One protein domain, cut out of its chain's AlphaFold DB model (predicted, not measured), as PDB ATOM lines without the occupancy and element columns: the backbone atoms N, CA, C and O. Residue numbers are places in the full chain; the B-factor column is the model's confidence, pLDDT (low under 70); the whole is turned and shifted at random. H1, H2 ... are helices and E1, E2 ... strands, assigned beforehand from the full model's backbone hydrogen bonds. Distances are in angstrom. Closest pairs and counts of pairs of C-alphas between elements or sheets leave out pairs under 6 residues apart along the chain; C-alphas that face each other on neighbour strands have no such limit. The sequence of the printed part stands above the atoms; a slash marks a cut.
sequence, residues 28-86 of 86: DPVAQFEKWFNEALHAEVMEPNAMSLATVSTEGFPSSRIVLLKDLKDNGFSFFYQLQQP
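This is residues 28 to 86 of the 86 residues of the protein "Pyridoxine/pyridoxamine 5'-phosphate oxidase" of Sphingobacterium spiritivorum (UniProt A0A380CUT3). A strongly twisted sheet of three strands makes two hairpins that share the long strand E2: E1 and E2 form one long arm, and E2, which bends by 83 degrees at residue 70, turns away to make a second, shorter hairpin with E3. The one helix, H1, stands at the other end from the tip of the E1 and E2 hairpin and only grazes the sheet, with its residues 29 to 34. The printed part has 59 residues, with one named helix and three named strands in the order H1, E1, E2, E3; the class is mixed, helices and strands. The sheet's order is E1, E2, E3, all antiparallel. The whole is loose and elongated, with a radius of gyration of the C-alphas of 13.7 A and spans of 40 by 26 by 17 A.

The longest strand by residues, E2, is residues 62 to 73, 26.4 A from first to last C-alpha; C-alpha 62 is at (5.283, -0.956, -4.690). E1 is residues 50 to 56, 19.8 A long. E3 is residues 76 to 80 and ends with C-alpha 80 at (14.541, -17.083, 1.032). H1 is residues 29 to 42, 20.0 A long, and begins with C-alpha 29 at (14.839, -18.476, -20.601).

The three strands form a meander, each strand the antiparallel neighbour of the one before; E1 and E3 are the edge strands and E2 is the inner one. The pairing is staggered: E2 pairs with E1 over its residues 62 to 68 and with E3 over its residues 68 to 73. In the hairpin E1 and E2, N 53 and O 65 are within hydrogen-bond range at 2.8 A, and N 63 and O 55 at 2.9 A. In the hairpin E2 and E3, N 70 and O 78 are within hydrogen-bond range at 2.8 A, and N 76 and O 73 at 2.9 A. E1 and E3 are apart. H1 and E2 are near each other, with 5 pairs of C-alphas within 10 A. The closest C-alphas of H1 and E3 are those of Val 30 and Gly 76, 7.2 A apart. In H1 every O i to N i+4 pair is within hydrogen-bond range.

The two C-alphas farthest apart are those of His 42, in H1, and Glu 59, in the link from E1 to E2, at 41.7 A. The printed part has no cut and runs from residue 28 to residue 86, the chain's last. The links E1 to E2 and E2 to E3 are tight, the link H1 to E1 is short, and no link is long. The mean pLDDT of the printed part is 88.5, and residues 82 to 86 are under 70.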
ATOM      1  N   ASP A  28      15.163 -21.407 -24.251       91.50
ATOM      2  CA  ASP A  28      14.690 -21.593 -22.885       91.50
ATOM      3  C   ASP A  28      15.254 -20.479 -21.975       91.50
ATOM      4  O   ASP A  28      16.469 -20.424 -21.741       91.50
ATOM      5  N   PRO A  29      14.398 -19.589 -21.434       90.94
ATOM      6  CA  PRO A  29      14.839 -18.476 -20.601       90.94
ATOM      7  C   PRO A  29      15.437 -18.918 -19.259       90.94
ATOM      8  O   PRO A  29      16.296 -18.215 -18.724       90.94
ATOM      9  N   VAL A  30      15.019 -20.063 -18.707       91.50
ATOM     10  CA  VAL A  30      15.584 -20.589 -17.454       91.50
ATOM     11  C   VAL A  30      16.988 -21.118 -17.725       91.50
ATOM     12  O   VAL A  30      17.925 -20.745 -17.020       91.50
ATOM     13  N   ALA A  31      17.172 -21.870 -18.810       91.62
ATOM     14  CA  ALA A  31      18.496 -22.326 -19.226       91.62
ATOM     15  C   ALA A  31      19.431 -21.154 -19.597       91.62
ATOM     16  O   ALA A  31      20.634 -21.198 -19.325       91.62
ATOM     17  N   GLN A  32      18.898 -20.076 -20.187       93.50
ATOM     18  CA  GLN A  32      19.670 -18.853 -20.433       93.50
ATOM     19  C   GLN A  32      20.115 -18.186 -19.125       93.50
ATOM     20  O   GLN A  32      21.264 -17.751 -19.015       93.50
ATOM     21  N   PHE A  33      19.225 -18.108 -18.133       93.44
ATOM     22  CA  PHE A  33      19.572 -17.589 -16.816       93.44
ATOM     23  C   PHE A  33      20.667 -18.432 -16.156       93.44
ATOM     24  O   PHE A  33      21.641 -17.872 -15.661       93.44
ATOM     25  N   GLU A  34      20.550 -19.762 -16.179       92.88
ATOM     26  CA  GLU A  34      21.556 -20.669 -15.610       92.88
ATOM     27  C   GLU A  34      22.938 -20.454 -16.229       92.88
ATOM     28  O   GLU A  34      23.940 -20.433 -15.512       92.88
ATOM     29  N   LYS A  35      23.005 -20.238 -17.548       93.56
ATOM     30  CA  LYS A  35      24.252 -19.885 -18.234       93.56
ATOM     31  C   LYS A  35      24.870 -18.612 -17.642       93.56
ATOM     32  O   LYS A  35      26.021 -18.649 -17.219       93.56
ATOM     33  N   TRP A  36      24.111 -17.520 -17.554       94.12
ATOM     34  CA  TRP A  36      24.613 -16.256 -16.997       94.12
ATOM     35  C   TRP A  36      24.961 -16.344 -15.514       94.12
ATOM     36  O   TRP A  36      25.955 -15.769 -15.075       94.12
ATOM     37  N   PHE A  37      24.175 -17.083 -14.736       94.44
ATOM     38  CA  PHE A  37      24.448 -17.293 -13.322       94.44
ATOM     39  C   PHE A  37      25.770 -18.041 -13.128       94.44
ATOM     40  O   PHE A  37      26.605 -17.626 -12.327       94.44
ATOM     41  N   ASN A  38      26.012 -19.085 -13.926       94.38
ATOM     42  CA  ASN A  38      27.292 -19.783 -13.937       94.38
ATOM     43  C   ASN A  38      28.439 -18.863 -14.368       94.38
ATOM     44  O   ASN A  38      29.490 -18.890 -13.737       94.38
ATOM     45  N   GLU A  39      28.273 -18.036 -15.399       94.00
ATOM     46  CA  GLU A  39      29.291 -17.054 -15.804       94.00
ATOM     47  C   GLU A  39      29.637 -16.084 -14.661       94.00
ATOM     48  O   GLU A  39      30.816 -15.852 -14.394       94.00
ATOM     49  N   ALA A  40      28.637 -15.590 -13.924       93.88
ATOM     50  CA  ALA A  40      28.842 -14.729 -12.758       93.88
ATOM     51  C   ALA A  40      29.584 -15.445 -11.614       93.88
ATOM     52  O   ALA A  40      30.449 -14.840 -10.977       93.88
ATOM     53  N   LEU A  41      29.293 -16.732 -11.379       94.38
ATOM     54  CA  LEU A  41      30.033 -17.560 -10.420       94.38
ATOM     55  C   LEU A  41      31.502 -17.732 -10.838       94.38
ATOM     56  O   LEU A  41      32.392 -17.553 -10.012       94.38
ATOM     57  N   HIS A  42      31.764 -18.043 -12.112       95.69
ATOM     58  CA  HIS A  42      33.129 -18.199 -12.636       95.69
ATOM     59  C   HIS A  42      33.920 -16.886 -12.621       95.69
ATOM     60  O   HIS A  42      35.134 -16.908 -12.446       95.69
ATOM     61  N   ALA A  43      33.243 -15.753 -12.807       93.81
ATOM     62  CA  ALA A  43      33.836 -14.422 -12.739       93.81
ATOM     63  C   ALA A  43      34.004 -13.899 -11.299       93.81
ATOM     64  O   ALA A  43      34.419 -12.754 -11.125       93.81
ATOM     65  N   GLU A  44      33.667 -14.705 -10.284       94.25
ATOM     66  CA  GLU A  44      33.750 -14.346  -8.863       94.25
ATOM     67  C   GLU A  44      33.006 -13.038  -8.534       94.25
ATOM     68  O   GLU A  44      33.439 -12.230  -7.708       94.25
ATOM     69  N   VAL A  45      31.859 -12.817  -9.190       92.50
ATOM     70  CA  VAL A  45      30.992 -11.672  -8.897       92.50
ATOM     71  C   VAL A  45      30.562 -11.740  -7.432       92.50
ATOM     72  O   VAL A  45      30.191 -12.796  -6.929       92.50
ATOM     73  N   MET A  46      30.601 -10.603  -6.743       94.56
ATOM     74  CA  MET A  46      30.167 -10.506  -5.352       94.56
ATOM     75  C   MET A  46      28.649 -10.710  -5.241       94.56
ATOM     76  O   MET A  46      27.890 -10.001  -5.896       94.56
ATOM     77  N   GLU A  47      28.226 -11.636  -4.374       93.44
ATOM     78  CA  GLU A  47      26.813 -11.944  -4.084       93.44
ATOM     79  C   GLU A  47      25.956 -12.187  -5.353       93.44
ATOM     80  O   GLU A  47      24.917 -11.546  -5.534       93.44
ATOM     81  N   PRO A  48      26.340 -13.114  -6.256       94.25
ATOM     82  CA  PRO A  48      25.670 -13.282  -7.550       94.25
ATOM     83  C   PRO A  48      24.245 -13.838  -7.411       94.25
ATOM     84  O   PRO A  48      23.435 -13.737  -8.329       94.25
ATOM     85  N   ASN A  49      23.920 -14.417  -6.252       94.31
ATOM     86  CA  ASN A  49      22.591 -14.899  -5.885       94.31
ATOM     87  C   ASN A  49      21.713 -13.828  -5.212       94.31
ATOM     88  O   ASN A  49      20.559 -14.125  -4.891       94.31
ATOM     89  N   ALA A  50      22.208 -12.611  -4.978       94.81
ATOM     90  CA  ALA A  50      21.391 -11.518  -4.467       94.81
ATOM     91  C   ALA A  50      20.488 -10.947  -5.571       94.81
ATOM     92  O   ALA A  50      20.932 -10.624  -6.669       94.81
ATOM     93  N   MET A  51      19.199 -10.792  -5.270       94.00
ATOM     94  CA  MET A  51      18.191 -10.288  -6.203       94.00
ATOM     95  C   MET A  51      17.359  -9.177  -5.559       94.00
ATOM     96  O   MET A  51      17.078  -9.218  -4.362       94.00
ATOM     97  N   SER A  52      16.903  -8.211  -6.361       94.50
ATOM     98  CA  SER A  52      15.934  -7.197  -5.929       94.50
ATOM     99  C   SER A  52      14.512  -7.678  -6.214       94.50
ATOM    100  O   SER A  52      14.100  -7.759  -7.369       94.50
ATOM    101  N   LEU A  53      13.748  -7.979  -5.163       93.69
ATOM    102  CA  LEU A  53      12.354  -8.398  -5.262       93.69
ATOM    103  C   LEU A  53      11.424  -7.204  -5.049       93.69
ATOM    104  O   LEU A  53      11.318  -6.697  -3.930       93.69
ATOM    105  N   ALA A  54      10.700  -6.826  -6.101       94.31
ATOM    106  CA  ALA A  54       9.617  -5.855  -6.032       94.31
ATOM    107  C   ALA A  54       8.260  -6.559  -5.873       94.31
ATOM    108  O   ALA A  54       7.942  -7.493  -6.608       94.31
ATOM    109  N   THR A  55       7.442  -6.099  -4.929       93.62
ATOM    110  CA  THR A  55       6.055  -6.552  -4.743       93.62
ATOM    111  C   THR A  55       5.129  -5.354  -4.631       93.62
ATOM    112  O   THR A  55       5.556  -4.287  -4.206       93.62
ATOM    113  N   VAL A  56       3.853  -5.538  -4.954       95.50
ATOM    114  CA  VAL A  56       2.825  -4.511  -4.778       95.50
ATOM    115  C   VAL A  56       1.731  -5.055  -3.869       95.50
ATOM    116  O   VAL A  56       1.291  -6.194  -4.033       95.50
ATOM    117  N   SER A  57       1.333  -4.268  -2.871       91.56
ATOM    118  CA  SER A  57       0.184  -4.609  -2.032       91.56
ATOM    119  C   SER A  57      -1.128  -4.361  -2.787       91.56
ATOM    120  O   SER A  57      -1.151  -3.768  -3.866       91.56
ATOM    121  N   THR A  58      -2.257  -4.756  -2.200       94.50
ATOM    122  CA  THR A  58      -3.590  -4.451  -2.749       94.50
ATOM    123  C   THR A  58      -3.886  -2.953  -2.841       94.50
ATOM    124  O   THR A  58      -4.786  -2.557  -3.572       94.50
ATOM    125  N   GLU A  59      -3.135  -2.120  -2.117       93.81
ATOM    126  CA  GLU A  59      -3.264  -0.659  -2.136       93.81
ATOM    127  C   GLU A  59      -2.487  -0.012  -3.294       93.81
ATOM    128  O   GLU A  59      -2.608   1.188  -3.522       93.81
ATOM    129  N   GLY A  60      -1.704  -0.790  -4.051       93.75
ATOM    130  CA  GLY A  60      -0.999  -0.308  -5.241       93.75
ATOM    131  C   GLY A  60       0.356   0.345  -4.966       93.75
ATOM    132  O   GLY A  60       0.989   0.826  -5.903       93.75
ATOM    133  N   PHE A  61       0.833   0.345  -3.720       93.31
ATOM    134  CA  PHE A  61       2.152   0.875  -3.373       93.31
ATOM    135  C   PHE A  61       3.235  -0.199  -3.568       93.31
ATOM    136  O   PHE A  61       3.194  -1.230  -2.887       93.31
ATOM    137  N   PRO A  62       4.194  -0.010  -4.498       94.69
ATOM    138  CA  PRO A  62       5.283  -0.956  -4.690       94.69
ATOM    139  C   PRO A  62       6.327  -0.824  -3.576       94.69
ATOM    140  O   PRO A  62       6.706   0.281  -3.186       94.69
ATOM    141  N   SER A  63       6.847  -1.956  -3.114       92.88
ATOM    142  CA  SER A  63       7.995  -2.041  -2.210       92.88
ATOM    143  C   SER A  63       9.049  -2.986  -2.783       92.88
ATOM    144  O   SER A  63       8.718  -3.944  -3.485       92.88
ATOM    145  N   SER A  64      10.328  -2.711  -2.507       94.25
ATOM    146  CA  SER A  64      11.452  -3.524  -2.981       94.25
ATOM    147  C   SER A  64      12.382  -3.893  -1.837       94.25
ATOM    148  O   SER A  64      12.664  -3.062  -0.976       94.25
ATOM    149  N   ARG A  65      12.886  -5.130  -1.839       92.81
ATOM    150  CA  ARG A  65      13.928  -5.581  -0.908       92.81
ATOM    151  C   ARG A  65      14.894  -6.557  -1.561       92.81
ATOM    152  O   ARG A  65      14.559  -7.187  -2.562       92.81
ATOM    153  N   ILE A  66      16.068  -6.704  -0.960       93.88
ATOM    154  CA  ILE A  66      17.037  -7.721  -1.365       93.88
ATOM    155  C   ILE A  66      16.614  -9.083  -0.806       93.88
ATOM    156  O   ILE A  66      16.286  -9.204   0.375       93.88
ATOM    157  N   VAL A  67      16.620 -10.101  -1.662       93.75
ATOM    158  CA  VAL A  67      16.419 -11.515  -1.317       93.75
ATOM    159  C   VAL A  67      17.567 -12.343  -1.879       93.75
ATOM    160  O   VAL A  67      18.259 -11.907  -2.796       93.75
ATOM    161  N   LEU A  68      17.759 -13.549  -1.346       94.00
ATOM    162  CA  LEU A  68      18.779 -14.474  -1.835       94.00
ATOM    163  C   LEU A  68      18.126 -15.617  -2.607       94.00
ATOM    164  O   LEU A  68      17.276 -16.335  -2.060       94.00
ATOM    165  N   LEU A  69      18.543 -15.790  -3.862       94.06
ATOM    166  CA  LEU A  69      18.222 -16.952  -4.678       94.06
ATOM    167  C   LEU A  69      18.752 -18.202  -3.975       94.06
ATOM    168  O   LEU A  69      19.912 -18.265  -3.562       94.06
ATOM    169  N   LYS A  70      17.868 -19.183  -3.816       91.38
ATOM    170  CA  LYS A  70      18.148 -20.450  -3.144       91.38
ATOM    171  C   LYS A  70      18.237 -21.600  -4.134       91.38
ATOM    172  O   LYS A  70      19.062 -22.485  -3.946       91.38
ATOM    173  N   ASP A  71      17.326 -21.624  -5.100       90.00
ATOM    174  CA  ASP A  71      17.156 -22.759  -6.000       90.00
ATOM    175  C   ASP A  71      16.504 -22.317  -7.315       90.00
ATOM    176  O   ASP A  71      15.701 -21.374  -7.334       90.00
ATOM    177  N   LEU A  72      16.836 -23.030  -8.387       87.00
ATOM    178  CA  LEU A  72      16.260 -22.901  -9.722       87.00
ATOM    179  C   LEU A  72      15.566 -24.219 -10.041       87.00
ATOM    180  O   LEU A  72      16.166 -25.285  -9.944       87.00
ATOM    181  N   LYS A  73      14.282 -24.154 -10.373       80.00
ATOM    182  CA  LYS A  73      13.493 -25.323 -10.770       80.00
ATOM    183  C   LYS A  73      12.916 -25.078 -12.151       80.00
ATOM    184  O   LYS A  73      12.744 -23.925 -12.536       80.00
ATOM    185  N   ASP A  74      12.488 -26.144 -12.818       73.00
ATOM    186  CA  ASP A  74      11.878 -26.097 -14.157       73.00
ATOM    187  C   ASP A  74      10.750 -25.051 -14.295       73.00
ATOM    188  O   ASP A  74      10.505 -24.527 -15.375       73.00
ATOM    189  N   ASN A  75      10.083 -24.700 -13.187       76.19
ATOM    190  CA  ASN A  75       8.968 -23.748 -13.158       76.19
ATOM    191  C   ASN A  75       9.315 -22.376 -12.537       76.19
ATOM    192  O   ASN A  75       8.403 -21.599 -12.244       76.19
ATOM    193  N   GLY A  76      10.595 -22.068 -12.294       83.56
ATOM    194  CA  GLY A  76      11.055 -20.736 -11.886       83.56
ATOM    195  C   GLY A  76      11.995 -20.694 -10.675       83.56
ATOM    196  O   GLY A  76      12.679 -21.655 -10.329       83.56
ATOM    197  N   PHE A  77      12.026 -19.531 -10.025       90.94
ATOM    198  CA  PHE A  77      13.009 -19.168  -9.003       90.94
ATOM    199  C   PHE A  77      12.463 -19.375  -7.588       90.94
ATOM    200  O   PHE A  77      11.357 -18.937  -7.267       90.94
ATOM    201  N   SER A  78      13.260 -19.981  -6.708       91.19
ATOM    202  CA  SER A  78      12.971 -20.064  -5.273       91.19
ATOM    203  C   SER A  78      13.969 -19.226  -4.485       91.19
ATOM    204  O   SER A  78      15.177 -19.341  -4.679       91.19
ATOM    205  N   PHE A  79      13.485 -18.422  -3.545       91.69
ATOM    206  CA  PHE A  79      14.322 -17.551  -2.721       91.69
ATOM    207  C   PHE A  79      13.917 -17.618  -1.252       91.69
ATOM    208  O   PHE A  79      12.786 -17.964  -0.902       91.69
ATOM    209  N   PHE A  80      14.860 -17.288  -0.373       83.12
ATOM    210  CA  PHE A  80      14.541 -17.083   1.032       83.12
ATOM    211  C   PHE A  80      13.839 -15.740   1.210       83.12
ATOM    212  O   PHE A  80      14.299 -14.715   0.711       83.12
ATOM    213  N   TYR A  81      12.747 -15.740   1.965       76.50
ATOM    214  CA  TYR A  81      12.092 -14.519   2.406       76.50
ATOM    215  C   TYR A  81      11.761 -14.642   3.895       76.50
ATOM    216  O   TYR A  81      11.326 -15.695   4.362       76.50
ATOM    217  N   GLN A  82      11.997 -13.576   4.657       69.38
ATOM    218  CA  GLN A  82      11.482 -13.473   6.018       69.38
ATOM    219  C   GLN A  82      10.055 -12.923   5.941       69.38
ATOM    220  O   GLN A  82       9.811 -11.904   5.300       69.38
ATOM    221  N   LEU A  83       9.109 -13.597   6.600       58.81
ATOM    222  CA  LEU A  83       7.681 -13.240   6.631       58.81
ATOM    223  C   LEU A  83       7.366 -11.942   7.402       58.81
ATOM    224  O   LEU A  83       6.207 -11.665   7.690       58.81
ATOM    225  N   GLN A  84       8.368 -11.144   7.768       50.94
ATOM    226  CA  GLN A  84       8.191  -9.959   8.598       50.94
ATOM    227  C   GLN A  84       9.090  -8.831   8.101       50.94
ATOM    228  O   GLN A  84      10.269  -8.777   8.444       50.94
ATOM    229  N   GLN A  85       8.517  -7.943   7.291       43.12
ATOM    230  CA  GLN A  85       8.441  -6.505   7.573       43.12
ATOM    231  C   GLN A  85       7.666  -5.788   6.448       43.12
ATOM    232  O   GLN A  85       7.786  -6.211   5.295       43.12
ATOM    233  N   PRO A  86       6.824  -4.792   6.795       49.69
ATOM    234  CA  PRO A  86       6.058  -3.992   5.837       49.69
ATOM    235  C   PRO A  86       6.954  -3.184   4.891       49.69
ATOM    236  O   PRO A  86       8.046  -2.757   5.331       49.69
TER     237      PRO A  86